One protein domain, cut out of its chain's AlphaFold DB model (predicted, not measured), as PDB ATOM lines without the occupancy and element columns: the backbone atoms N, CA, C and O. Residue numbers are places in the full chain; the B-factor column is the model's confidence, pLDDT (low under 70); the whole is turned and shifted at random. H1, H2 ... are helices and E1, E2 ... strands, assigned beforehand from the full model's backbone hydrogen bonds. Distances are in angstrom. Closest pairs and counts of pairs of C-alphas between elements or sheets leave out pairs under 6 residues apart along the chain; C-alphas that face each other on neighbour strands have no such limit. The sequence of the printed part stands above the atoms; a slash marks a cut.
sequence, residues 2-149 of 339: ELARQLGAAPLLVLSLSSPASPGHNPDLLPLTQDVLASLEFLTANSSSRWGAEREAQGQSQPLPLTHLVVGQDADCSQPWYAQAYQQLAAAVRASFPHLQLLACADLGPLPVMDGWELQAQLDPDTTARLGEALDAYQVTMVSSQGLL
ATOM      1  N   GLU A   2     -22.996 -27.951 -20.582       89.44
ATOM      2  CA  GLU A   2     -22.688 -28.960 -21.608       89.44
ATOM      3  C   GLU A   2     -22.793 -28.440 -23.050       89.44
ATOM      4  O   GLU A   2     -21.863 -28.610 -23.830       89.44
ATOM      5  N   LEU A   3     -23.856 -27.696 -23.373       89.50
ATOM      6  CA  LEU A   3     -24.004 -27.083 -24.697       89.50
ATOM      7  C   LEU A   3     -22.810 -26.183 -25.069       89.50
ATOM      8  O   LEU A   3     -22.318 -26.249 -26.188       89.50
ATOM      9  N   ALA A   4     -22.301 -25.381 -24.127       88.94
ATOM     10  CA  ALA A   4     -21.146 -24.519 -24.379       88.94
ATOM     11  C   ALA A   4     -19.892 -25.344 -24.719       88.94
ATOM     12  O   ALA A   4     -19.164 -24.994 -25.642       88.94
ATOM     13  N   ARG A   5     -19.683 -26.485 -24.042       88.69
ATOM     14  CA  ARG A   5     -18.570 -27.399 -24.345       88.69
ATOM     15  C   ARG A   5     -18.704 -28.033 -25.721       88.69
ATOM     16  O   ARG A   5     -17.738 -28.034 -26.473       88.69
ATOM     17  N   GLN A   6     -19.893 -28.531 -26.056       92.06
ATOM     18  CA  GLN A   6     -20.150 -29.151 -27.358       92.06
ATOM     19  C   GLN A   6     -19.942 -28.168 -28.513       92.06
ATOM     20  O   GLN A   6     -19.467 -28.557 -29.575       92.06
ATOM     21  N   LEU A   7     -20.248 -26.888 -28.290       90.50
ATOM     22  CA  LEU A   7     -20.018 -25.820 -29.260       90.50
ATOM     23  C   LEU A   7     -18.577 -25.279 -29.256       90.50
ATOM     24  O   LEU A   7     -18.253 -24.446 -30.099       90.50
ATOM     25  N   GLY A   8     -17.726 -25.692 -28.308       90.50
ATOM     26  CA  GLY A   8     -16.409 -25.083 -28.092       90.50
ATOM     27  C   GLY A   8     -16.484 -23.590 -27.743       90.50
ATOM     28  O   GLY A   8     -15.543 -22.845 -28.010       90.50
ATOM     29  N   ALA A   9     -17.614 -23.137 -27.197       87.88
ATOM     30  CA  ALA A   9     -17.892 -21.737 -26.911       87.88
ATOM     31  C   ALA A   9     -17.497 -21.377 -25.475       87.88
ATOM     32  O   ALA A   9     -17.790 -22.115 -24.528       87.88
ATOM     33  N   ALA A  10     -16.878 -20.207 -25.304       87.81
ATOM     34  CA  ALA A  10     -16.657 -19.644 -23.981       87.81
ATOM     35  C   ALA A  10     -18.009 -19.200 -23.387       87.81
ATOM     36  O   ALA A  10     -18.780 -18.519 -24.067       87.81
ATOM     37  N   PRO A  11     -18.336 -19.593 -22.148       90.75
ATOM     38  CA  PRO A  11     -19.591 -19.213 -21.522       90.75
ATOM     39  C   PRO A  11     -19.526 -17.783 -20.986       90.75
ATOM     40  O   PRO A  11     -18.533 -17.378 -20.386       90.75
ATOM     41  N   LEU A  12     -20.634 -17.063 -21.140       89.31
ATOM     42  CA  LEU A  12     -20.911 -15.788 -20.489       89.31
ATOM     43  C   LEU A  12     -22.075 -16.001 -19.520       89.31
ATOM     44  O   LEU A  12     -23.135 -16.476 -19.931       89.31
ATOM     45  N   LEU A  13     -21.875 -15.693 -18.240       92.00
ATOM     46  CA  LEU A  13     -22.934 -15.786 -17.235       92.00
ATOM     47  C   LEU A  13     -23.560 -14.406 -17.015       92.00
ATOM     48  O   LEU A  13     -22.836 -13.442 -16.786       92.00
ATOM     49  N   VAL A  14     -24.890 -14.337 -17.047       91.38
ATOM     50  CA  VAL A  14     -25.675 -13.132 -16.740       91.38
ATOM     51  C   VAL A  14     -26.461 -13.382 -15.458       91.38
ATOM     52  O   VAL A  14     -27.139 -14.405 -15.339       91.38
ATOM     53  N   LEU A  15     -26.359 -12.470 -14.494       92.56
ATOM     54  CA  LEU A  15     -27.068 -12.537 -13.219       92.56
ATOM     55  C   LEU A  15     -28.215 -11.535 -13.202       92.56
ATOM     56  O   LEU A  15     -27.976 -10.345 -13.345       92.56
ATOM     57  N   SER A  16     -29.437 -11.988 -12.935       91.38
ATOM     58  CA  SER A  16     -30.518 -11.076 -12.545       91.38
ATOM     59  C   SER A  16     -30.334 -10.683 -11.083       91.38
ATOM     60  O   SER A  16     -30.094 -11.548 -10.237       91.38
ATOM     61  N   LEU A  17     -30.447  -9.392 -10.776       93.12
ATOM     62  CA  LEU A  17     -30.437  -8.913  -9.397       93.12
ATOM     63  C   LEU A  17     -31.829  -8.982  -8.781       93.12
ATOM     64  O   LEU A  17     -31.958  -9.332  -7.614       93.12
ATOM     65  N   SER A  18     -32.875  -8.697  -9.553       89.06
ATOM     66  CA  SER A  18     -34.254  -8.859  -9.099       89.06
ATOM     67  C   SER A  18     -34.740 -10.311  -9.206       89.06
ATOM     68  O   SER A  18     -34.242 -11.119  -9.996       89.06
ATOM     69  N   SER A  19     -35.740 -10.654  -8.389       85.62
ATOM     70  CA  SER A  19     -36.384 -11.970  -8.431       85.62
ATOM     71  C   SER A  19     -37.181 -12.142  -9.730       85.62
ATOM     72  O   SER A  19     -37.899 -11.217 -10.116       85.62
ATOM     73  N   PRO A  20     -37.194 -13.340 -10.349       82.50
ATOM     74  CA  PRO A  20     -38.041 -13.617 -11.510       82.50
ATOM     75  C   PRO A  20     -39.533 -13.346 -11.262       82.50
ATOM     76  O   PRO A  20     -40.262 -12.981 -12.180       82.50
ATOM     77  N   ALA A  21     -39.997 -13.512 -10.018       87.00
ATOM     78  CA  ALA A  21     -41.383 -13.247  -9.633       87.00
ATOM     79  C   ALA A  21     -41.693 -11.748  -9.481       87.00
ATOM     80  O   ALA A  21     -42.856 -11.356  -9.392       87.00
ATOM     81  N   SER A  22     -40.671 -10.897  -9.395       85.81
ATOM     82  CA  SER A  22     -40.815  -9.450  -9.231       85.81
ATOM     83  C   SER A  22     -39.659  -8.712  -9.920       85.81
ATOM     84  O   SER A  22     -38.818  -8.124  -9.238       85.81
ATOM     85  N   PRO A  23     -39.604  -8.726 -11.267       86.69
ATOM     86  CA  PRO A  23     -38.534  -8.068 -12.012       86.69
ATOM     87  C   PRO A  23     -38.434  -6.576 -11.664       86.69
ATOM     88  O   PRO A  23     -39.449  -5.915 -11.421       86.69
ATOM     89  N   GLY A  24     -37.210  -6.053 -11.594       86.19
ATOM     90  CA  GLY A  24     -36.905  -4.654 -11.269       86.19
ATOM     91  C   GLY A  24     -37.120  -4.248  -9.805       86.19
ATOM     92  O   GLY A  24     -36.800  -3.120  -9.426       86.19
ATOM     93  N   HIS A  25     -37.629  -5.141  -8.949       89.88
ATOM     94  CA  HIS A  25     -37.753  -4.851  -7.520       89.88
ATOM     95  C   HIS A  25     -36.393  -4.929  -6.828       89.88
ATOM     96  O   HIS A  25     -35.592  -5.817  -7.116       89.88
ATOM     97  N   ASN A  26     -36.169  -4.002  -5.892       91.06
ATOM     98  CA  ASN A  26     -34.934  -3.922  -5.120       91.06
ATOM     99  C   ASN A  26     -34.685  -5.244  -4.366       91.06
ATOM    100  O   ASN A  26     -35.556  -5.654  -3.589       91.06
ATOM    101  N   PRO A  27     -33.548  -5.920  -4.591       91.19
ATOM    102  CA  PRO A  27     -33.278  -7.205  -3.966       91.19
ATOM    103  C   PRO A  27     -32.812  -7.094  -2.516       91.19
ATOM    104  O   PRO A  27     -32.229  -6.098  -2.092       91.19
ATOM    105  N   ASP A  28     -32.978  -8.190  -1.776       93.19
ATOM    106  CA  ASP A  28     -32.194  -8.420  -0.565       93.19
ATOM    107  C   ASP A  28     -30.807  -8.945  -0.965       93.19
ATOM    108  O   ASP A  28     -30.645 -10.090  -1.397       93.19
ATOM    109  N   LEU A  29     -29.798  -8.075  -0.874       93.81
ATOM    110  CA  LEU A  29     -28.458  -8.350  -1.392       93.81
ATOM    111  C   LEU A  29     -27.698  -9.402  -0.589       93.81
ATOM    112  O   LEU A  29     -26.812 -10.048  -1.147       93.81
ATOM    113  N   LEU A  30     -28.007  -9.593   0.695       94.25
ATOM    114  CA  LEU A  30     -27.271 -10.542   1.529       94.25
ATOM    115  C   LEU A  30     -27.484 -12.004   1.086       94.25
ATOM    116  O   LEU A  30     -26.485 -12.661   0.773       94.25
ATOM    117  N   PRO A  31     -28.725 -12.529   1.015       94.62
ATOM    118  CA  PRO A  31     -28.963 -13.877   0.505       94.62
ATOM    119  C   PRO A  31     -28.573 -13.996  -0.972       94.62
ATOM    120  O   PRO A  31     -27.928 -14.971  -1.347       94.62
ATOM    121  N   LEU A  32     -28.843 -12.968  -1.790       94.88
ATOM    122  CA  LEU A  32     -28.455 -12.970  -3.203       94.88
ATOM    123  C   LEU A  32     -26.938 -13.130  -3.384       94.88
ATOM    124  O   LEU A  32     -26.488 -13.915  -4.212       94.88
ATOM    125  N   THR A  33     -26.135 -12.419  -2.589       96.25
ATOM    126  CA  THR A  33     -24.670 -12.522  -2.652       96.25
ATOM    127  C   THR A  33     -24.196 -13.932  -2.312       96.25
ATOM    128  O   THR A  33     -23.302 -14.452  -2.977       96.25
ATOM    129  N   GLN A  34     -24.799 -14.577  -1.312       96.31
ATOM    130  CA  GLN A  34     -24.447 -15.949  -0.940       96.31
ATOM    131  C   GLN A  34     -24.778 -16.939  -2.060       96.31
ATOM    132  O   GLN A  34     -23.932 -17.767  -2.403       96.31
ATOM    133  N   ASP A  35     -25.954 -16.807  -2.673       95.69
ATOM    134  CA  ASP A  35     -26.388 -17.656  -3.785       95.69
ATOM    135  C   ASP A  35     -25.500 -17.475  -5.021       95.69
ATOM    136  O   ASP A  35     -25.124 -18.454  -5.674       95.69
ATOM    137  N   VAL A  36     -25.099 -16.237  -5.322       96.75
ATOM    138  CA  VAL A  36     -24.181 -15.933  -6.428       96.75
ATOM    139  C   VAL A  36     -22.807 -16.549  -6.180       96.75
ATOM    140  O   VAL A  36     -22.279 -17.222  -7.064       96.75
ATOM    141  N   LEU A  37     -22.229 -16.381  -4.986       97.88
ATOM    142  CA  LEU A  37     -20.922 -16.963  -4.659       97.88
ATOM    143  C   LEU A  37     -20.959 -18.498  -4.688       97.88
ATOM    144  O   LEU A  37     -20.051 -19.116  -5.241       97.88
ATOM    145  N   ALA A  38     -22.027 -19.108  -4.168       97.69
ATOM    146  CA  ALA A  38     -22.247 -20.549  -4.240       97.69
ATOM    147  C   ALA A  38     -22.381 -21.042  -5.690       97.69
ATOM    148  O   ALA A  38     -21.787 -22.055  -6.056       97.69
ATOM    149  N   SER A  39     -23.109 -20.306  -6.534       96.00
ATOM    150  CA  SER A  39     -23.275 -20.629  -7.956       96.00
ATOM    151  C   SER A  39     -21.957 -20.514  -8.720       96.00
ATOM    152  O   SER A  39     -21.625 -21.387  -9.521       96.00
ATOM    153  N   LEU A  40     -21.162 -19.475  -8.457       97.31
ATOM    154  CA  LEU A  40     -19.838 -19.323  -9.057       97.31
ATOM    155  C   LEU A  40     -18.881 -20.426  -8.592       97.31
ATOM    156  O   LEU A  40     -18.163 -20.984  -9.422       97.31
ATOM    157  N   GLU A  41     -18.903 -20.799  -7.310       97.19
ATOM    158  CA  GLU A  41     -18.130 -21.933  -6.793       97.19
ATOM    159  C   GLU A  41     -18.562 -23.238  -7.478       97.19
ATOM    160  O   GLU A  41     -17.719 -23.968  -8.000       97.19
ATOM    161  N   PHE A  42     -19.872 -23.490  -7.573       96.81
ATOM    162  CA  PHE A  42     -20.422 -24.637  -8.291       96.81
ATOM    163  C   PHE A  42     -19.922 -24.683  -9.733       96.81
ATOM    164  O   PHE A  42     -19.516 -25.740 -10.197       96.81
ATOM    165  N   LEU A  43     -19.904 -23.555 -10.447       95.00
ATOM    166  CA  LEU A  43     -19.506 -23.506 -11.853       95.00
ATOM    167  C   LEU A  43     -17.989 -23.628 -12.059       95.00
ATOM    168  O   LEU A  43     -17.573 -24.275 -13.017       95.00
ATOM    169  N   THR A  44     -17.170 -23.026 -11.195       94.88
ATOM    170  CA  THR A  44     -15.749 -22.749 -11.491       94.88
ATOM    171  C   THR A  44     -14.752 -23.445 -10.565       94.88
ATOM    172  O   THR A  44     -13.589 -23.606 -10.937       94.88
ATOM    173  N   ALA A  45     -15.166 -23.901  -9.380       94.44
ATOM    174  CA  ALA A  45     -14.250 -24.523  -8.430       94.44
ATOM    175  C   ALA A  45     -13.936 -25.981  -8.796       94.44
ATOM    176  O   ALA A  45     -14.701 -26.660  -9.482       94.44
ATOM    177  N   ASN A  46     -12.804 -26.500  -8.329       93.94
ATOM    178  CA  ASN A  46     -12.515 -27.934  -8.412       93.94
ATOM    179  C   ASN A  46     -13.336 -28.720  -7.369       93.94
ATOM    180  O   ASN A  46     -13.958 -28.138  -6.484       93.94
ATOM    181  N   SER A  47     -13.302 -30.049  -7.426       95.25
ATOM    182  CA  SER A  47     -14.076 -30.899  -6.515       95.25
ATOM    183  C   SER A  47     -13.568 -31.002  -5.078       95.25
ATOM    184  O   SER A  47     -14.169 -31.705  -4.275       95.25
ATOM    185  N   SER A  48     -12.507 -30.273  -4.708       95.38
ATOM    186  CA  SER A  48     -12.150 -30.117  -3.289       95.38
ATOM    187  C   SER A  48     -13.047 -29.110  -2.563       95.38
ATOM    188  O   SER A  48     -13.090 -29.103  -1.334       95.38
ATOM    189  N   SER A  49     -13.768 -28.264  -3.307       96.00
ATOM    190  CA  SER A  49     -14.738 -27.330  -2.747       96.00
ATOM    191  C   SER A  49     -16.098 -28.007  -2.547       96.00
ATOM    192  O   SER A  49     -16.416 -28.994  -3.214       96.00
ATOM    193  N   ARG A  50     -16.934 -27.464  -1.651       96.38
ATOM    194  CA  ARG A  50     -18.270 -28.021  -1.381       96.38
ATOM    195  C   ARG A  50     -19.109 -28.062  -2.655       96.38
ATOM    196  O   ARG A  50     -19.674 -29.103  -2.983       96.38
ATOM    197  N   TRP A  51     -19.204 -26.935  -3.358       97.56
ATOM    198  CA  TRP A  51     -20.061 -26.834  -4.537       97.56
ATOM    199  C   TRP A  51     -19.425 -27.445  -5.789       97.56
ATOM    200  O   TRP A  51     -20.142 -27.949  -6.649       97.56
ATOM    201  N   GLY A  52     -18.094 -27.489  -5.877       96.62
ATOM    202  CA  GLY A  52     -17.397 -28.226  -6.928       96.62
ATOM    203  C   GLY A  52     -17.559 -29.744  -6.796       96.62
ATOM    204  O   GLY A  52     -17.730 -30.422  -7.808       96.62
ATOM    205  N   ALA A  53     -17.558 -30.281  -5.568       97.12
ATOM    206  CA  ALA A  53     -17.840 -31.696  -5.308       97.12
ATOM    207  C   ALA A  53     -19.278 -32.062  -5.699       97.12
ATOM    208  O   ALA A  53     -19.504 -33.082  -6.344       97.12
ATOM    209  N   GLU A  54     -20.239 -31.198  -5.363       97.31
ATOM    210  CA  GLU A  54     -21.640 -31.359  -5.765       97.31
ATOM    211  C   GLU A  54     -21.788 -31.337  -7.295       97.31
ATOM    212  O   GLU A  54     -22.447 -32.203  -7.869       97.31
ATOM    213  N   ARG A  55     -21.110 -30.407  -7.985       96.25
ATOM    214  CA  ARG A  55     -21.075 -30.366  -9.454       96.25
ATOM    215  C   ARG A  55     -20.547 -31.685 -10.038       96.25
ATOM    216  O   ARG A  55     -21.135 -32.223 -10.980       96.25
ATOM    217  N   GLU A  56     -19.459 -32.225  -9.489       95.94
ATOM    218  CA  GLU A  56     -18.905 -33.510  -9.933       95.94
ATOM    219  C   GLU A  56     -19.874 -34.674  -9.681       95.94
ATOM    220  O   GLU A  56     -20.090 -35.484 -10.584       95.94
ATOM    221  N   ALA A  57     -20.523 -34.716  -8.514       96.31
ATOM    222  CA  ALA A  57     -21.535 -35.721  -8.182       96.31
ATOM    223  C   ALA A  57     -22.745 -35.682  -9.135       96.31
ATOM    224  O   ALA A  57     -23.330 -36.721  -9.439       96.31
ATOM    225  N   GLN A  58     -23.072 -34.504  -9.675       95.31
ATOM    226  CA  GLN A  58     -24.101 -34.313 -10.705       95.31
ATOM    227  C   GLN A  58     -23.613 -34.634 -12.135       95.31
ATOM    228  O   GLN A  58     -24.300 -34.338 -13.115       95.31
ATOM    229  N   GLY A  59     -22.434 -35.247 -12.284       92.81
ATOM    230  CA  GLY A  59     -21.884 -35.689 -13.569       92.81
ATOM    231  C   GLY A  59     -21.151 -34.597 -14.353       92.81
ATOM    232  O   GLY A  59     -20.830 -34.789 -15.524       92.81
ATOM    233  N   GLN A  60     -20.871 -33.450 -13.732       91.81
ATOM    234  CA  GLN A  60     -20.200 -32.306 -14.350       91.81
ATOM    235  C   GLN A  60     -18.794 -32.133 -13.744       91.81
ATOM    236  O   GLN A  60     -18.496 -31.147 -13.078       91.81
ATOM    237  N   SER A  61     -17.903 -33.105 -13.959       88.50
ATOM    238  CA  SER A  61     -16.589 -33.163 -13.285       88.50
ATOM    239  C   SER A  61     -15.680 -31.964 -13.578       88.50
ATOM    240  O   SER A  61     -15.043 -31.415 -12.677       88.50
ATOM    241  N   GLN A  62     -15.650 -31.495 -14.826       90.56
ATOM    242  CA  GLN A  62     -14.794 -30.375 -15.211       90.56
ATOM    243  C   GLN A  62     -15.389 -29.028 -14.766       90.56
ATOM    244  O   GLN A  62     -16.571 -28.776 -15.024       90.56
ATOM    245  N   PRO A  63     -14.589 -28.128 -14.164       92.88
ATOM    246  CA  PRO A  63     -14.986 -26.740 -13.985       92.88
ATOM    247  C   PRO A  63     -15.284 -26.058 -15.321       92.88
ATOM    248  O   PRO A  63     -14.776 -26.446 -16.377       92.88
ATOM    249  N   LEU A  64     -16.127 -25.036 -15.280       91.88
ATOM    250  CA  LEU A  64     -16.403 -24.178 -16.417       91.88
ATOM    251  C   LEU A  64     -15.322 -23.084 -16.502       91.88
ATOM    252  O   LEU A  64     -15.097 -22.408 -15.497       91.88
ATOM    253  N   PRO A  65     -14.669 -22.868 -17.661       91.75
ATOM    254  CA  PRO A  65     -13.690 -21.796 -17.833       91.75
ATOM    255  C   PRO A  65     -14.407 -20.446 -17.997       91.75
ATOM    256  O   PRO A  65     -14.468 -19.882 -19.087       91.75
ATOM    257  N   LEU A  66     -15.025 -19.969 -16.916       93.62
ATOM    258  CA  LEU A  66     -15.748 -18.705 -16.888       93.62
ATOM    259  C   LEU A  66     -14.752 -17.547 -16.772       93.62
ATOM    260  O   LEU A  66     -13.936 -17.521 -15.855       93.62
ATOM    261  N   THR A  67     -14.823 -16.597 -17.701       93.69
ATOM    262  CA  THR A  67     -13.947 -15.412 -17.724       93.69
ATOM    263  C   THR A  67     -14.703 -14.117 -17.459       93.69
ATOM    264  O   THR A  67     -14.104 -13.167 -16.970       93.69
ATOM    265  N   HIS A  68     -16.007 -14.085 -17.740       93.38
ATOM    266  CA  HIS A  68     -16.843 -12.893 -17.636       93.38
ATOM    267  C   HIS A  68     -18.121 -13.179 -16.851       93.38
ATOM    268  O   HIS A  68     -18.702 -14.265 -16.952       93.38
ATOM    269  N   LEU A  69     -18.575 -12.169 -16.118       95.38
ATOM    270  CA  LEU A  69     -19.844 -12.149 -15.408       95.38
ATOM    271  C   LEU A  69     -20.547 -10.821 -15.683       95.38
ATOM    272  O   LEU A  69     -20.015  -9.767 -15.340       95.38
ATOM    273  N   VAL A  70     -21.746 -10.873 -16.255       94.62
ATOM    274  CA  VAL A  70     -22.637  -9.713 -16.328       94.62
ATOM    275  C   VAL A  70     -23.499  -9.687 -15.075       94.62
ATOM    276  O   VAL A  70     -24.153 -10.675 -14.736       94.62
ATOM    277  N   VAL A  71     -23.492  -8.560 -14.373       95.06
ATOM    278  CA  VAL A  71     -24.279  -8.340 -13.161       95.06
ATOM    279  C   VAL A  71     -25.455  -7.432 -13.494       95.06
ATOM    280  O   VAL A  71     -25.261  -6.260 -13.797       95.06
ATOM    281  N   GLY A  72     -26.669  -7.949 -13.376       90.75
ATOM    282  CA  GLY A  72     -27.911  -7.303 -13.791       90.75
ATOM    283  C   GLY A  72     -28.441  -7.847 -15.121       90.75
ATOM    284  O   GLY A  72     -27.683  -8.304 -15.976       90.75
ATOM    285  N   GLN A  73     -29.760  -7.775 -15.282       85.50
ATOM    286  CA  GLN A  73     -30.487  -8.003 -16.534       85.50
ATOM    287  C   GLN A  73     -31.366  -6.777 -16.847       85.50
ATOM    288  O   GLN A  73     -31.588  -5.963 -15.957       85.50
ATOM    289  N   ASP A  74     -31.907  -6.643 -18.065       81.75
ATOM    290  CA  ASP A  74     -32.716  -5.502 -18.549       81.75
ATOM    291  C   ASP A  74     -33.639  -4.830 -17.514       81.75
ATOM    292  O   ASP A  74     -33.704  -3.602 -17.425       81.75
ATOM    293  N   ALA A  75     -34.363  -5.620 -16.715       84.31
ATOM    294  CA  ALA A  75     -35.292  -5.103 -15.710       84.31
ATOM    295  C   ALA A  75     -34.599  -4.375 -14.541       84.31
ATOM    296  O   ALA A  75     -35.225  -3.532 -13.896       84.31
ATOM    297  N   ASP A  76     -33.330  -4.692 -14.280       88.38
ATOM    298  CA  ASP A  76     -32.481  -4.116 -13.237       88.38
ATOM    299  C   ASP A  76     -31.761  -2.853 -13.726       88.38
ATOM    300  O   ASP A  76     -31.631  -1.895 -12.972       88.38
ATOM    301  N   CYS A  77     -31.309  -2.823 -14.983       88.81
ATOM    302  CA  CYS A  77     -30.335  -1.835 -15.472       88.81
ATOM    303  C   CYS A  77     -30.824  -0.381 -15.390       88.81
ATOM    304  O   CYS A  77     -30.032   0.544 -15.228       88.81
ATOM    305  N   SER A  78     -32.140  -0.176 -15.493       88.25
ATOM    306  CA  SER A  78     -32.780   1.144 -15.402       88.25
ATOM    307  C   SER A  78     -33.211   1.523 -13.981       88.25
ATOM    308  O   SER A  78     -33.773   2.600 -13.767       88.25
ATOM    309  N   GLN A  79     -32.979   0.652 -12.997       94.25
ATOM    310  CA  GLN A  79     -33.468   0.861 -11.643       94.25
ATOM    311  C   GLN A  79     -32.570   1.817 -10.853       94.25
ATOM    312  O   GLN A  79     -31.343   1.711 -10.898       94.25
ATOM    313  N   PRO A  80     -33.149   2.698 -10.018       93.06
ATOM    314  CA  PRO A  80     -32.372   3.659  -9.233       93.06
ATOM    315  C   PRO A  80     -31.465   2.991  -8.187       93.06
ATOM    316  O   PRO A  80     -30.474   3.579  -7.762       93.06
ATOM    317  N   TRP A  81     -31.791   1.767  -7.762       93.62
ATOM    318  CA  TRP A  81     -31.010   0.999  -6.789       93.62
ATOM    319  C   TRP A  81     -29.832   0.236  -7.422       93.62
ATOM    320  O   TRP A  81     -28.944  -0.228  -6.701       93.62
ATOM    321  N   TYR A  82     -29.798   0.112  -8.752       95.81
ATOM    322  CA  TYR A  82     -28.904  -0.799  -9.465       95.81
ATOM    323  C   TYR A  82     -27.422  -0.499  -9.232       95.81
ATOM    324  O   TYR A  82     -26.673  -1.402  -8.871       95.81
ATOM    325  N   ALA A  83     -26.998   0.763  -9.341       94.94
ATOM    326  CA  ALA A  83     -25.591   1.135  -9.176       94.94
ATOM    327  C   ALA A  83     -25.031   0.739  -7.796       94.94
ATOM    328  O   ALA A  83     -23.923   0.212  -7.686       94.94
ATOM    329  N   GLN A  84     -25.816   0.949  -6.733       94.38
ATOM    330  CA  GLN A  84     -25.423   0.581  -5.373       94.38
ATOM    331  C   GLN A  84     -25.405  -0.943  -5.186       94.38
ATOM    332  O   GLN A  84     -24.476  -1.476  -4.576       94.38
ATOM    333  N   ALA A  85     -26.411  -1.643  -5.715       95.56
ATOM    334  CA  ALA A  85     -26.489  -3.100  -5.672       95.56
ATOM    335  C   ALA A  85     -25.328  -3.764  -6.427       95.56
ATOM    336  O   ALA A  85     -24.683  -4.668  -5.891       95.56
ATOM    337  N   TYR A  86     -25.018  -3.258  -7.624       96.50
ATOM    338  CA  TYR A  86     -23.883  -3.682  -8.433       96.50
ATOM    339  C   TYR A  86     -22.587  -3.587  -7.630       96.50
ATOM    340  O   TYR A  86     -21.882  -4.581  -7.499       96.50
ATOM    341  N   GLN A  87     -22.289  -2.427  -7.031       95.88
ATOM    342  CA  GLN A  87     -21.044  -2.230  -6.279       95.88
ATOM    343  C   GLN A  87     -20.886  -3.221  -5.122       95.88
ATOM    344  O   GLN A  87     -19.799  -3.764  -4.928       95.88
ATOM    345  N   GLN A  88     -21.955  -3.463  -4.359       95.38
ATOM    346  CA  GLN A  88     -21.912  -4.369  -3.211       95.38
ATOM    347  C   GLN A  88     -21.680  -5.819  -3.642       95.38
ATOM    348  O   GLN A  88     -20.777  -6.478  -3.120       95.38
ATOM    349  N   LEU A  89     -22.446  -6.299  -4.627       96.50
ATOM    350  CA  LEU A  89     -22.301  -7.664  -5.127       96.50
ATOM    351  C   LEU A  89     -20.954  -7.857  -5.837       96.50
ATOM    352  O   LEU A  89     -20.247  -8.829  -5.567       96.50
ATOM    353  N   ALA A  90     -20.558  -6.917  -6.699       96.44
ATOM    354  CA  ALA A  90     -19.300  -6.973  -7.441       96.44
ATOM    355  C   ALA A  90     -18.083  -6.966  -6.507       96.44
ATOM    356  O   ALA A  90     -17.127  -7.696  -6.756       96.44
ATOM    357  N   ALA A  91     -18.119  -6.216  -5.400       96.81
ATOM    358  CA  ALA A  91     -17.056  -6.252  -4.398       96.81
ATOM    359  C   ALA A  91     -16.916  -7.643  -3.750       96.81
ATOM    360  O   ALA A  91     -15.801  -8.154  -3.623       96.81
ATOM    361  N   ALA A  92     -18.033  -8.285  -3.390       97.31
ATOM    362  CA  ALA A  92     -18.027  -9.630  -2.813       97.31
ATOM    363  C   ALA A  92     -17.539 -10.691  -3.815       97.31
ATOM    364  O   ALA A  92     -16.722 -11.551  -3.470       97.31
ATOM    365  N   VAL A  93     -17.992 -10.601  -5.070       97.50
ATOM    366  CA  VAL A  93     -17.532 -11.480  -6.153       97.50
ATOM    367  C   VAL A  93     -16.042 -11.281  -6.399       97.50
ATOM    368  O   VAL A  93     -15.310 -12.263  -6.410       97.50
ATOM    369  N   ARG A  94     -15.556 -10.039  -6.517       96.00
ATOM    370  CA  ARG A  94     -14.134  -9.748  -6.760       96.00
ATOM    371  C   ARG A  94     -13.230 -10.301  -5.662       96.00
ATOM    372  O   ARG A  94     -12.146 -10.792  -5.963       96.00
ATOM    373  N   ALA A  95     -13.675 -10.245  -4.407       96.62
ATOM    374  CA  ALA A  95     -12.924 -10.785  -3.278       96.62
ATOM    375  C   ALA A  95     -12.724 -12.310  -3.368       96.62
ATOM    376  O   ALA A  95     -11.696 -12.814  -2.920       96.62
ATOM    377  N   SER A  96     -13.677 -13.036  -3.962       95.81
ATOM    378  CA  SER A  96     -13.656 -14.507  -4.044       95.81
ATOM    379  C   SER A  96     -13.183 -15.031  -5.407       95.81
ATOM    380  O   SER A  96     -12.561 -16.086  -5.493       95.81
ATOM    381  N   PHE A  97     -13.440 -14.273  -6.475       96.69
ATOM    382  CA  PHE A  97     -13.173 -14.618  -7.871       96.69
ATOM    383  C   PHE A  97     -12.451 -13.461  -8.587       96.69
ATOM    384  O   PHE A  97     -12.981 -12.887  -9.540       96.69
ATOM    385  N   PRO A  98     -11.222 -13.101  -8.166       95.69
ATOM    386  CA  PRO A  98     -10.516 -11.923  -8.680       95.69
ATOM    387  C   PRO A  98     -10.160 -12.001 -10.174       95.69
ATOM    388  O   PRO A  98      -9.835 -10.983 -10.774       95.69
ATOM    389  N   HIS A  99     -10.213 -13.194 -10.772       93.94
ATOM    390  CA  HIS A  99      -9.917 -13.437 -12.183       93.94
ATOM    391  C   HIS A  99     -11.094 -13.150 -13.129       93.94
ATOM    392  O   HIS A  99     -10.879 -13.092 -14.337       93.94
ATOM    393  N   LEU A 100     -12.324 -13.016 -12.617       95.81
ATOM    394  CA  LEU A 100     -13.498 -12.742 -13.448       95.81
ATOM    395  C   LEU A 100     -13.531 -11.275 -13.863       95.81
ATOM    396  O   LEU A 100     -13.343 -10.400 -13.021       95.81
ATOM    397  N   GLN A 101     -13.845 -11.019 -15.132       94.75
ATOM    398  CA  GLN A 101     -14.195  -9.687 -15.609       94.75
ATOM    399  C   GLN A 101     -15.667  -9.396 -15.309       94.75
ATOM    400  O   GLN A 101     -16.552 -10.152 -15.715       94.75
ATOM    401  N   LEU A 102     -15.926  -8.325 -14.561       96.00
ATOM    402  CA  LEU A 102     -17.258  -7.958 -14.089       96.00
ATOM    403  C   LEU A 102     -17.831  -6.840 -14.956       96.00
ATOM    404  O   LEU A 102     -17.321  -5.718 -14.954       96.00
ATOM    405  N   LEU A 103     -18.921  -7.148 -15.652       94.25
ATOM    406  CA  LEU A 103     -19.621  -6.226 -16.538       94.25
ATOM    407  C   LEU A 103     -20.947  -5.794 -15.908       94.25
ATOM    408  O   LEU A 103     -21.680  -6.624 -15.371       94.25
ATOM    409  N   ALA A 104     -21.261  -4.504 -15.956       94.12
ATOM    410  CA  ALA A 104     -22.610  -4.013 -15.672       94.12
ATOM    411  C   ALA A 104     -23.515  -4.192 -16.903       94.12
ATOM    412  O   ALA A 104     -23.024  -4.251 -18.023       94.12
ATOM    413  N   CYS A 105     -24.831  -4.249 -16.718       91.00
ATOM    414  CA  CYS A 105     -25.805  -4.294 -17.815       91.00
ATOM    415  C   CYS A 105     -26.220  -2.895 -18.317       91.00
ATOM    416  O   CYS A 105     -27.092  -2.759 -19.171       91.00
ATOM    417  N   ALA A 106     -25.614  -1.840 -17.763       89.38
ATOM    418  CA  ALA A 106     -25.747  -0.456 -18.202       89.38
ATOM    419  C   ALA A 106     -24.466   0.327 -17.896       89.38
ATOM    420  O   ALA A 106     -23.668  -0.077 -17.047       89.38
ATOM    421  N   ASP A 107     -24.310   1.474 -18.553       89.56
ATOM    422  CA  ASP A 107     -23.265   2.437 -18.226       89.56
ATOM    423  C   ASP A 107     -23.520   3.058 -16.842       89.56
ATOM    424  O   ASP A 107     -24.498   3.778 -16.622       89.56
ATOM    425  N   LEU A 108     -22.629   2.761 -15.895       89.25
ATOM    426  CA  LEU A 108     -22.634   3.310 -14.537       89.25
ATOM    427  C   LEU A 108     -21.551   4.381 -14.329       89.25
ATOM    428  O   LEU A 108     -21.342   4.837 -13.200       89.25
ATOM    429  N   GLY A 109     -20.839   4.765 -15.390       86.62
ATOM    430  CA  GLY A 109     -19.607   5.532 -15.295       86.62
ATOM    431  C   GLY A 109     -18.477   4.755 -14.600       86.62
ATOM    432  O   GLY A 109     -18.577   3.552 -14.354       86.62
ATOM    433  N   PRO A 110     -17.358   5.420 -14.267       84.50
ATOM    434  CA  PRO A 110     -16.199   4.749 -13.690       84.50
ATOM    435  C   PRO A 110     -16.476   4.272 -12.258       84.50
ATOM    436  O   PRO A 110     -16.642   5.082 -11.344       84.50
ATOM    437  N   LEU A 111     -16.454   2.952 -12.046       87.50
ATOM    438  CA  LEU A 111     -16.583   2.315 -10.733       87.50
ATOM    439  C   LEU A 111     -15.367   1.420 -10.425       87.50
ATOM    440  O   LEU A 111     -14.948   0.669 -11.299       87.50
ATOM    441  N   PRO A 112     -14.830   1.402  -9.184       86.94
ATOM    442  CA  PRO A 112     -13.594   0.668  -8.865       86.94
ATOM    443  C   PRO A 112     -13.638  -0.850  -9.085       86.94
ATOM    444  O   PRO A 112     -12.596  -1.479  -9.231       86.94
ATOM    445  N   VAL A 113     -14.830  -1.449  -9.032       89.44
ATOM    446  CA  VAL A 113     -15.032  -2.905  -9.121       89.44
ATOM    447  C   VAL A 113     -15.570  -3.355 -10.481       89.44
ATOM    448  O   VAL A 113     -15.767  -4.556 -10.668       89.44
ATOM    449  N   MET A 114     -15.792  -2.417 -11.408       92.94
ATOM    450  CA  MET A 114     -16.362  -2.650 -12.736       92.94
ATOM    451  C   MET A 114     -15.262  -2.659 -13.794       92.94
ATOM    452  O   MET A 114     -14.486  -1.711 -13.870       92.94
ATOM    453  N   ASP A 115     -15.221  -3.702 -14.624       92.62
ATOM    454  CA  ASP A 115     -14.278  -3.786 -15.751       92.62
ATOM    455  C   ASP A 115     -14.870  -3.226 -17.049       92.62
ATOM    456  O   ASP A 115     -14.145  -2.990 -18.012       92.62
ATOM    457  N   GLY A 116     -16.189  -3.034 -17.083       90.75
ATOM    458  CA  GLY A 116     -16.893  -2.622 -18.280       90.75
ATOM    459  C   GLY A 116     -18.404  -2.737 -18.161       90.75
ATOM    460  O   GLY A 116     -18.941  -3.030 -17.090       90.75
ATOM    461  N   TRP A 117     -19.092  -2.543 -19.279       89.25
ATOM    462  CA  TRP A 117     -20.536  -2.708 -19.355       89.25
ATOM    463  C   TRP A 117     -20.988  -3.298 -20.693       89.25
ATOM    464  O   TRP A 117     -20.326  -3.179 -21.729       89.25
ATOM    465  N   GLU A 118     -22.112  -3.993 -20.623       84.25
ATOM    466  CA  GLU A 118     -22.798  -4.642 -21.723       84.25
ATOM    467  C   GLU A 118     -23.879  -3.711 -22.278       84.25
ATOM    468  O   GLU A 118     -24.736  -3.230 -21.537       84.25
ATOM    469  N   LEU A 119     -23.871  -3.497 -23.591       76.44
ATOM    470  CA  LEU A 119     -24.988  -2.892 -24.301       76.44
ATOM    471  C   LEU A 119     -25.945  -3.987 -24.781       76.44
ATOM    472  O   LEU A 119     -25.558  -4.913 -25.499       76.44
ATOM    473  N   GLN A 120     -27.219  -3.826 -24.444       73.31
ATOM    474  CA  GLN A 120     -28.320  -4.592 -25.016       73.31
ATOM    475  C   GLN A 120     -29.134  -3.661 -25.914       73.31
ATOM    476  O   GLN A 120     -29.673  -2.659 -25.445       73.31
ATOM    477  N   ALA A 121     -29.183  -3.938 -27.218       65.06
ATOM    478  CA  ALA A 121     -29.783  -3.030 -28.188       65.06
ATOM    479  C   ALA A 121     -30.697  -3.773 -29.172       65.06
ATOM    480  O   ALA A 121     -30.299  -4.704 -29.861       65.06
ATOM    481  N   GLN A 122     -31.943  -3.324 -29.294       65.25
ATOM    482  CA  GLN A 122     -32.804  -3.688 -30.421       65.25
ATOM    483  C   GLN A 122     -32.880  -2.473 -31.330       65.25
ATOM    484  O   GLN A 122     -33.469  -1.459 -30.960       65.25
ATOM    485  N   LEU A 123     -32.222  -2.559 -32.479       63.97
ATOM    486  CA  LEU A 123     -32.023  -1.436 -33.383       63.97
ATOM    487  C   LEU A 123     -32.700  -1.736 -34.706       63.97
ATOM    488  O   LEU A 123     -32.661  -2.860 -35.190       63.97
ATOM    489  N   ASP A 124     -33.301  -0.729 -35.317       63.03
ATOM    490  CA  ASP A 124     -33.682  -0.797 -36.722       63.03
ATOM    491  C   ASP A 124     -32.423  -0.825 -37.635       63.03
ATOM    492  O   ASP A 124     -31.301  -0.585 -37.159       63.03
ATOM    493  N   PRO A 125     -32.566  -1.165 -38.933       59.75
ATOM    494  CA  PRO A 125     -31.417  -1.305 -39.828       59.75
ATOM    495  C   PRO A 125     -30.605  -0.014 -39.947       59.75
ATOM    496  O   PRO A 125     -29.376  -0.065 -39.930       59.75
ATOM    497  N   ASP A 126     -31.285   1.133 -40.002       60.31
ATOM    498  CA  ASP A 126     -30.660   2.438 -40.216       60.31
ATOM    499  C   ASP A 126     -29.874   2.885 -38.971       60.31
ATOM    500  O   ASP A 126     -28.834   3.540 -39.073       60.31
ATOM    501  N   THR A 127     -30.335   2.504 -37.776       60.81
ATOM    502  CA  THR A 127     -29.621   2.769 -36.520       60.81
ATOM    503  C   THR A 127     -28.441   1.815 -36.313       60.81
ATOM    504  O   THR A 127     -27.410   2.230 -35.782       60.81
ATOM    505  N   THR A 128     -28.544   0.563 -36.773       60.25
ATOM    506  CA  THR A 128     -27.443  -0.420 -36.699       60.25
ATOM    507  C   THR A 128     -26.210   0.074 -37.455       60.25
ATOM    508  O   THR A 128     -25.094  -0.023 -36.947       60.25
ATOM    509  N   ALA A 129     -26.422   0.695 -38.616       56.38
ATOM    510  CA  ALA A 129     -25.375   1.264 -39.455       56.38
ATOM    511  C   ALA A 129     -24.503   2.322 -38.756       56.38
ATOM    512  O   ALA A 129     -23.308   2.473 -38.999       56.38
ATOM    513  N   ARG A 130     -25.116   3.065 -37.832       57.81
ATOM    514  CA  ARG A 130     -24.484   4.167 -37.095       57.81
ATOM    515  C   ARG A 130     -23.934   3.736 -35.738       57.81
ATOM    516  O   ARG A 130     -23.401   4.563 -34.999       57.81
ATOM    517  N   LEU A 131     -24.079   2.456 -35.393       62.31
ATOM    518  CA  LEU A 131     -23.744   1.938 -34.077       62.31
ATOM    519  C   LEU A 131     -22.232   1.951 -33.827       62.31
ATOM    520  O   LEU A 131     -21.829   2.259 -32.715       62.31
ATOM    521  N   GLY A 132     -21.399   1.685 -34.841       57.47
ATOM    522  CA  GLY A 132     -19.937   1.621 -34.683       57.47
ATOM    523  C   GLY A 132     -19.335   2.879 -34.047       57.47
ATOM    524  O   GLY A 132     -18.660   2.787 -33.026       57.47
ATOM    525  N   GLU A 133     -19.671   4.060 -34.577       57.97
ATOM    526  CA  GLU A 133     -19.209   5.347 -34.031       57.97
ATOM    527  C   GLU A 133     -19.732   5.607 -32.609       57.97
ATOM    528  O   GLU A 133     -19.045   6.207 -31.782       57.97
ATOM    529  N   ALA A 134     -20.948   5.145 -32.303       57.19
ATOM    530  CA  ALA A 134     -21.518   5.274 -30.969       57.19
ATOM    531  C   ALA A 134     -20.813   4.349 -29.960       57.19
ATOM    532  O   ALA A 134     -20.509   4.786 -28.854       57.19
ATOM    533  N   LEU A 135     -20.505   3.100 -30.322       64.00
ATOM    534  CA  LEU A 135     -19.851   2.147 -29.413       64.00
ATOM    535  C   LEU A 135     -18.491   2.662 -28.927       64.00
ATOM    536  O   LEU A 135     -18.207   2.573 -27.729       64.00
ATOM    537  N   ASP A 136     -17.701   3.258 -29.824       60.41
ATOM    538  CA  ASP A 136     -16.402   3.848 -29.487       60.41
ATOM    539  C   ASP A 136     -16.548   5.053 -28.544       60.41
ATOM    540  O   ASP A 136     -15.796   5.186 -27.575       60.41
ATOM    541  N   ALA A 137     -17.547   5.913 -28.778       61.34
ATOM    542  CA  ALA A 137     -17.807   7.083 -27.935       61.34
ATOM    543  C   ALA A 137     -18.240   6.707 -26.507       61.34
ATOM    544  O   ALA A 137     -17.910   7.415 -25.554       61.34
ATOM    545  N   TYR A 138     -18.965   5.596 -26.365       61.44
ATOM    546  CA  TYR A 138     -19.540   5.129 -25.103       61.44
ATOM    547  C   TYR A 138     -18.685   4.068 -24.384       61.44
ATOM    548  O   TYR A 138     -19.058   3.612 -23.306       61.44
ATOM    549  N   GLN A 139     -17.524   3.692 -24.937       68.50
ATOM    550  CA  GLN A 139     -16.609   2.693 -24.359       68.50
ATOM    551  C   GLN A 139     -17.309   1.371 -23.993       68.50
ATOM    552  O   GLN A 139     -17.041   0.761 -22.953       68.50
ATOM    553  N   VAL A 140     -18.228   0.929 -24.856       63.97
ATOM    554  CA  VAL A 140     -18.985  -0.311 -24.652       63.97
ATOM    555  C   VAL A 140     -18.033  -1.502 -24.648       63.97
ATOM    556  O   VAL A 140     -17.229  -1.670 -25.562       63.97
ATOM    557  N   THR A 141     -18.132  -2.362 -23.634       73.62
ATOM    558  CA  THR A 141     -17.233  -3.520 -23.495       73.62
ATOM    559  C   THR A 141     -17.736  -4.733 -24.262       73.62
ATOM    560  O   THR A 141     -16.948  -5.499 -24.812       73.62
ATOM    561  N   MET A 142     -19.054  -4.918 -24.305       69.69
ATOM    562  CA  MET A 142     -19.686  -6.059 -24.955       69.69
ATOM    563  C   MET A 142     -21.066  -5.684 -25.484       69.69
ATOM    564  O   MET A 142     -21.781  -4.916 -24.849       69.69
ATOM    565  N   VAL A 143     -21.468  -6.266 -26.614       65.12
ATOM    566  CA  VAL A 143     -22.850  -6.202 -27.104       65.12
ATOM    567  C   VAL A 143     -23.375  -7.628 -27.230       65.12
ATOM    568  O   VAL A 143     -22.786  -8.424 -27.961       65.12
ATOM    569  N   SER A 144     -24.439  -7.977 -26.506       63.16
ATOM    570  CA  SER A 144     -24.939  -9.364 -26.431       63.16
ATOM    571  C   SER A 144     -26.303  -9.578 -27.082       63.16
ATOM    572  O   SER A 144     -26.629 -10.700 -27.475       63.16
ATOM    573  N   SER A 145     -27.080  -8.509 -27.262       60.09
ATOM    574  CA  SER A 145     -28.316  -8.520 -28.035       60.09
ATOM    575  C   SER A 145     -28.279  -7.402 -29.076       60.09
ATOM    576  O   SER A 145     -28.161  -6.225 -28.749       60.09
ATOM    577  N   GLN A 146     -28.334  -7.802 -30.348       56.50
ATOM    578  CA  GLN A 146     -28.622  -6.944 -31.495       56.50
ATOM    579  C   GLN A 146     -29.724  -7.619 -32.312       56.50
ATOM    580  O   GLN A 146     -29.588  -8.777 -32.710       56.50
ATOM    581  N   GLY A 147     -30.840  -6.931 -32.536       47.56
ATOM    582  CA  GLY A 147     -31.936  -7.443 -33.359       47.56
ATOM    583  C   GLY A 147     -32.723  -6.322 -34.023       47.56
ATOM    584  O   GLY A 147     -32.974  -5.303 -33.385       47.56
ATOM    585  N   LEU A 148     -33.126  -6.537 -35.281       38.25
ATOM    586  CA  LEU A 148     -34.061  -5.680 -36.012       38.25
ATOM    587  C   LEU A 148     -35.470  -5.787 -35.426       38.25
ATOM    588  O   LEU A 148     -36.001  -6.883 -35.233       38.25
ATOM    589  N   LEU A 149     -36.124  -4.647 -35.233       34.88
ATOM    590  CA  LEU A 149     -37.564  -4.596 -34.998       34.88
ATOM    591  C   LEU A 149     -38.302  -4.608 -36.344       34.88
ATOM    592  O   LEU A 149     -38.316  -3.610 -37.060       34.88
TER     593      LEU A 149
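What this domain is: This is residues 2 to 149 of the 339 residues of the protein "Alpha-L-arabinofuranosidase 1 isoform A" of Haematococcus lacustris (UniProt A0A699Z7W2). A twisted sheet of five parallel strands has two parts: E1, E2 and E3 side by side, with H5 over E2 and E3 and H2 packed on H5, and the pair E4 and E5, which reaches away toward H6 and H7. H3 packs on the last part of H2, residues 38 to 44, and H3 and H6 lie toward opposite ends of the long axis. The printed part has 148 residues, with seven named helices and five named strands in the order H1 E1 H2 H3 E2 H4 H5 E3 E4 H6 H7 E5; the sheet's order is E1 E2 E3 E4 E5, and the class is mixed, helices and strands. The whole is compact, with a radius of gyration of the C-alphas of 16.7 A and spans of 51 by 36 by 31 A.

How they stand to each other: In the sheet, E1, residues 12 to 15, is an edge strand and the parallel neighbour of E2, residues 68 to 71; N 70 and O 13 are 2.8 A apart, within hydrogen-bond range. E2 is parallel to E3, residues 101 to 104, with N 71 and O 103 at 2.8 A. E3 and E4, residues 116 to 122, meet only at a point, where C-alphas 104 and 117 face each other at 4.4 A. E4 is parallel to the other edge strand, E5, residues 142 to 147, with N 119 and O 142 at 2.8 A. H5, residues 82 to 96, is on the sheet at a height of 9.5 A, over E3 and only just over E2, with 3 of its C-alphas falling on E2; it runs along the strands, at 10 degrees to E3 on the local plane. H2, residues 29 to 44, touches H5 at a steep tilt of 44 degrees, the same way; their closest C-alphas, of Thr 33 and Leu 89, are 5.9 A apart. With its residues 38 to 44 alone H2 touches H3, residues 50 to 57, the closest C-alphas being those of Phe 42 and Trp 51, 4.4 A. H4, residues 74 to 77, is close to H5 but not clearly touching, with C-alphas 76 and 82 at 6.2 A. H6, residues 125 to 129, and H7, residues 131 to 138, only graze the sheet, and meet only through their link. H1, residues 2 to 6, touches no helix and is not on the sheet. Three strand-helix-strand units, two parallel neighbour strands with helices between them in the chain, have right-handed crossovers: E1, H2 H3, E2; E2, H4 H5, E3; and E4, H6 H7, E5. Every O i to N i+4 pair is within hydrogen-bond range in H1, H2, H3, H5, H6 and H7; H4 is too short for such a pair.

Where its parts are: H1 begins at C-alpha 2, (-22.688, -28.960, -21.608). From first to last C-alpha H2 measures 21.7 A, H5 21.2 A, E4 20.0 A and E5 14.9 A. H2 begins at C-alpha 29, (-28.458, -8.350, -1.392), and E5 ends at C-alpha 147, (-31.936, -7.443, -33.359).

The domain as a whole: The C-alphas of Ser 48 and Asp 126 are the two farthest apart, 52.6 A. The printed part has no cut; the links E1 to H2, residues 16 to 28, and E3 to E4, 11 residues, are long. The mean pLDDT of the printed part is 85.9, and residues 121 to 140 and 142 to 149 are under 70.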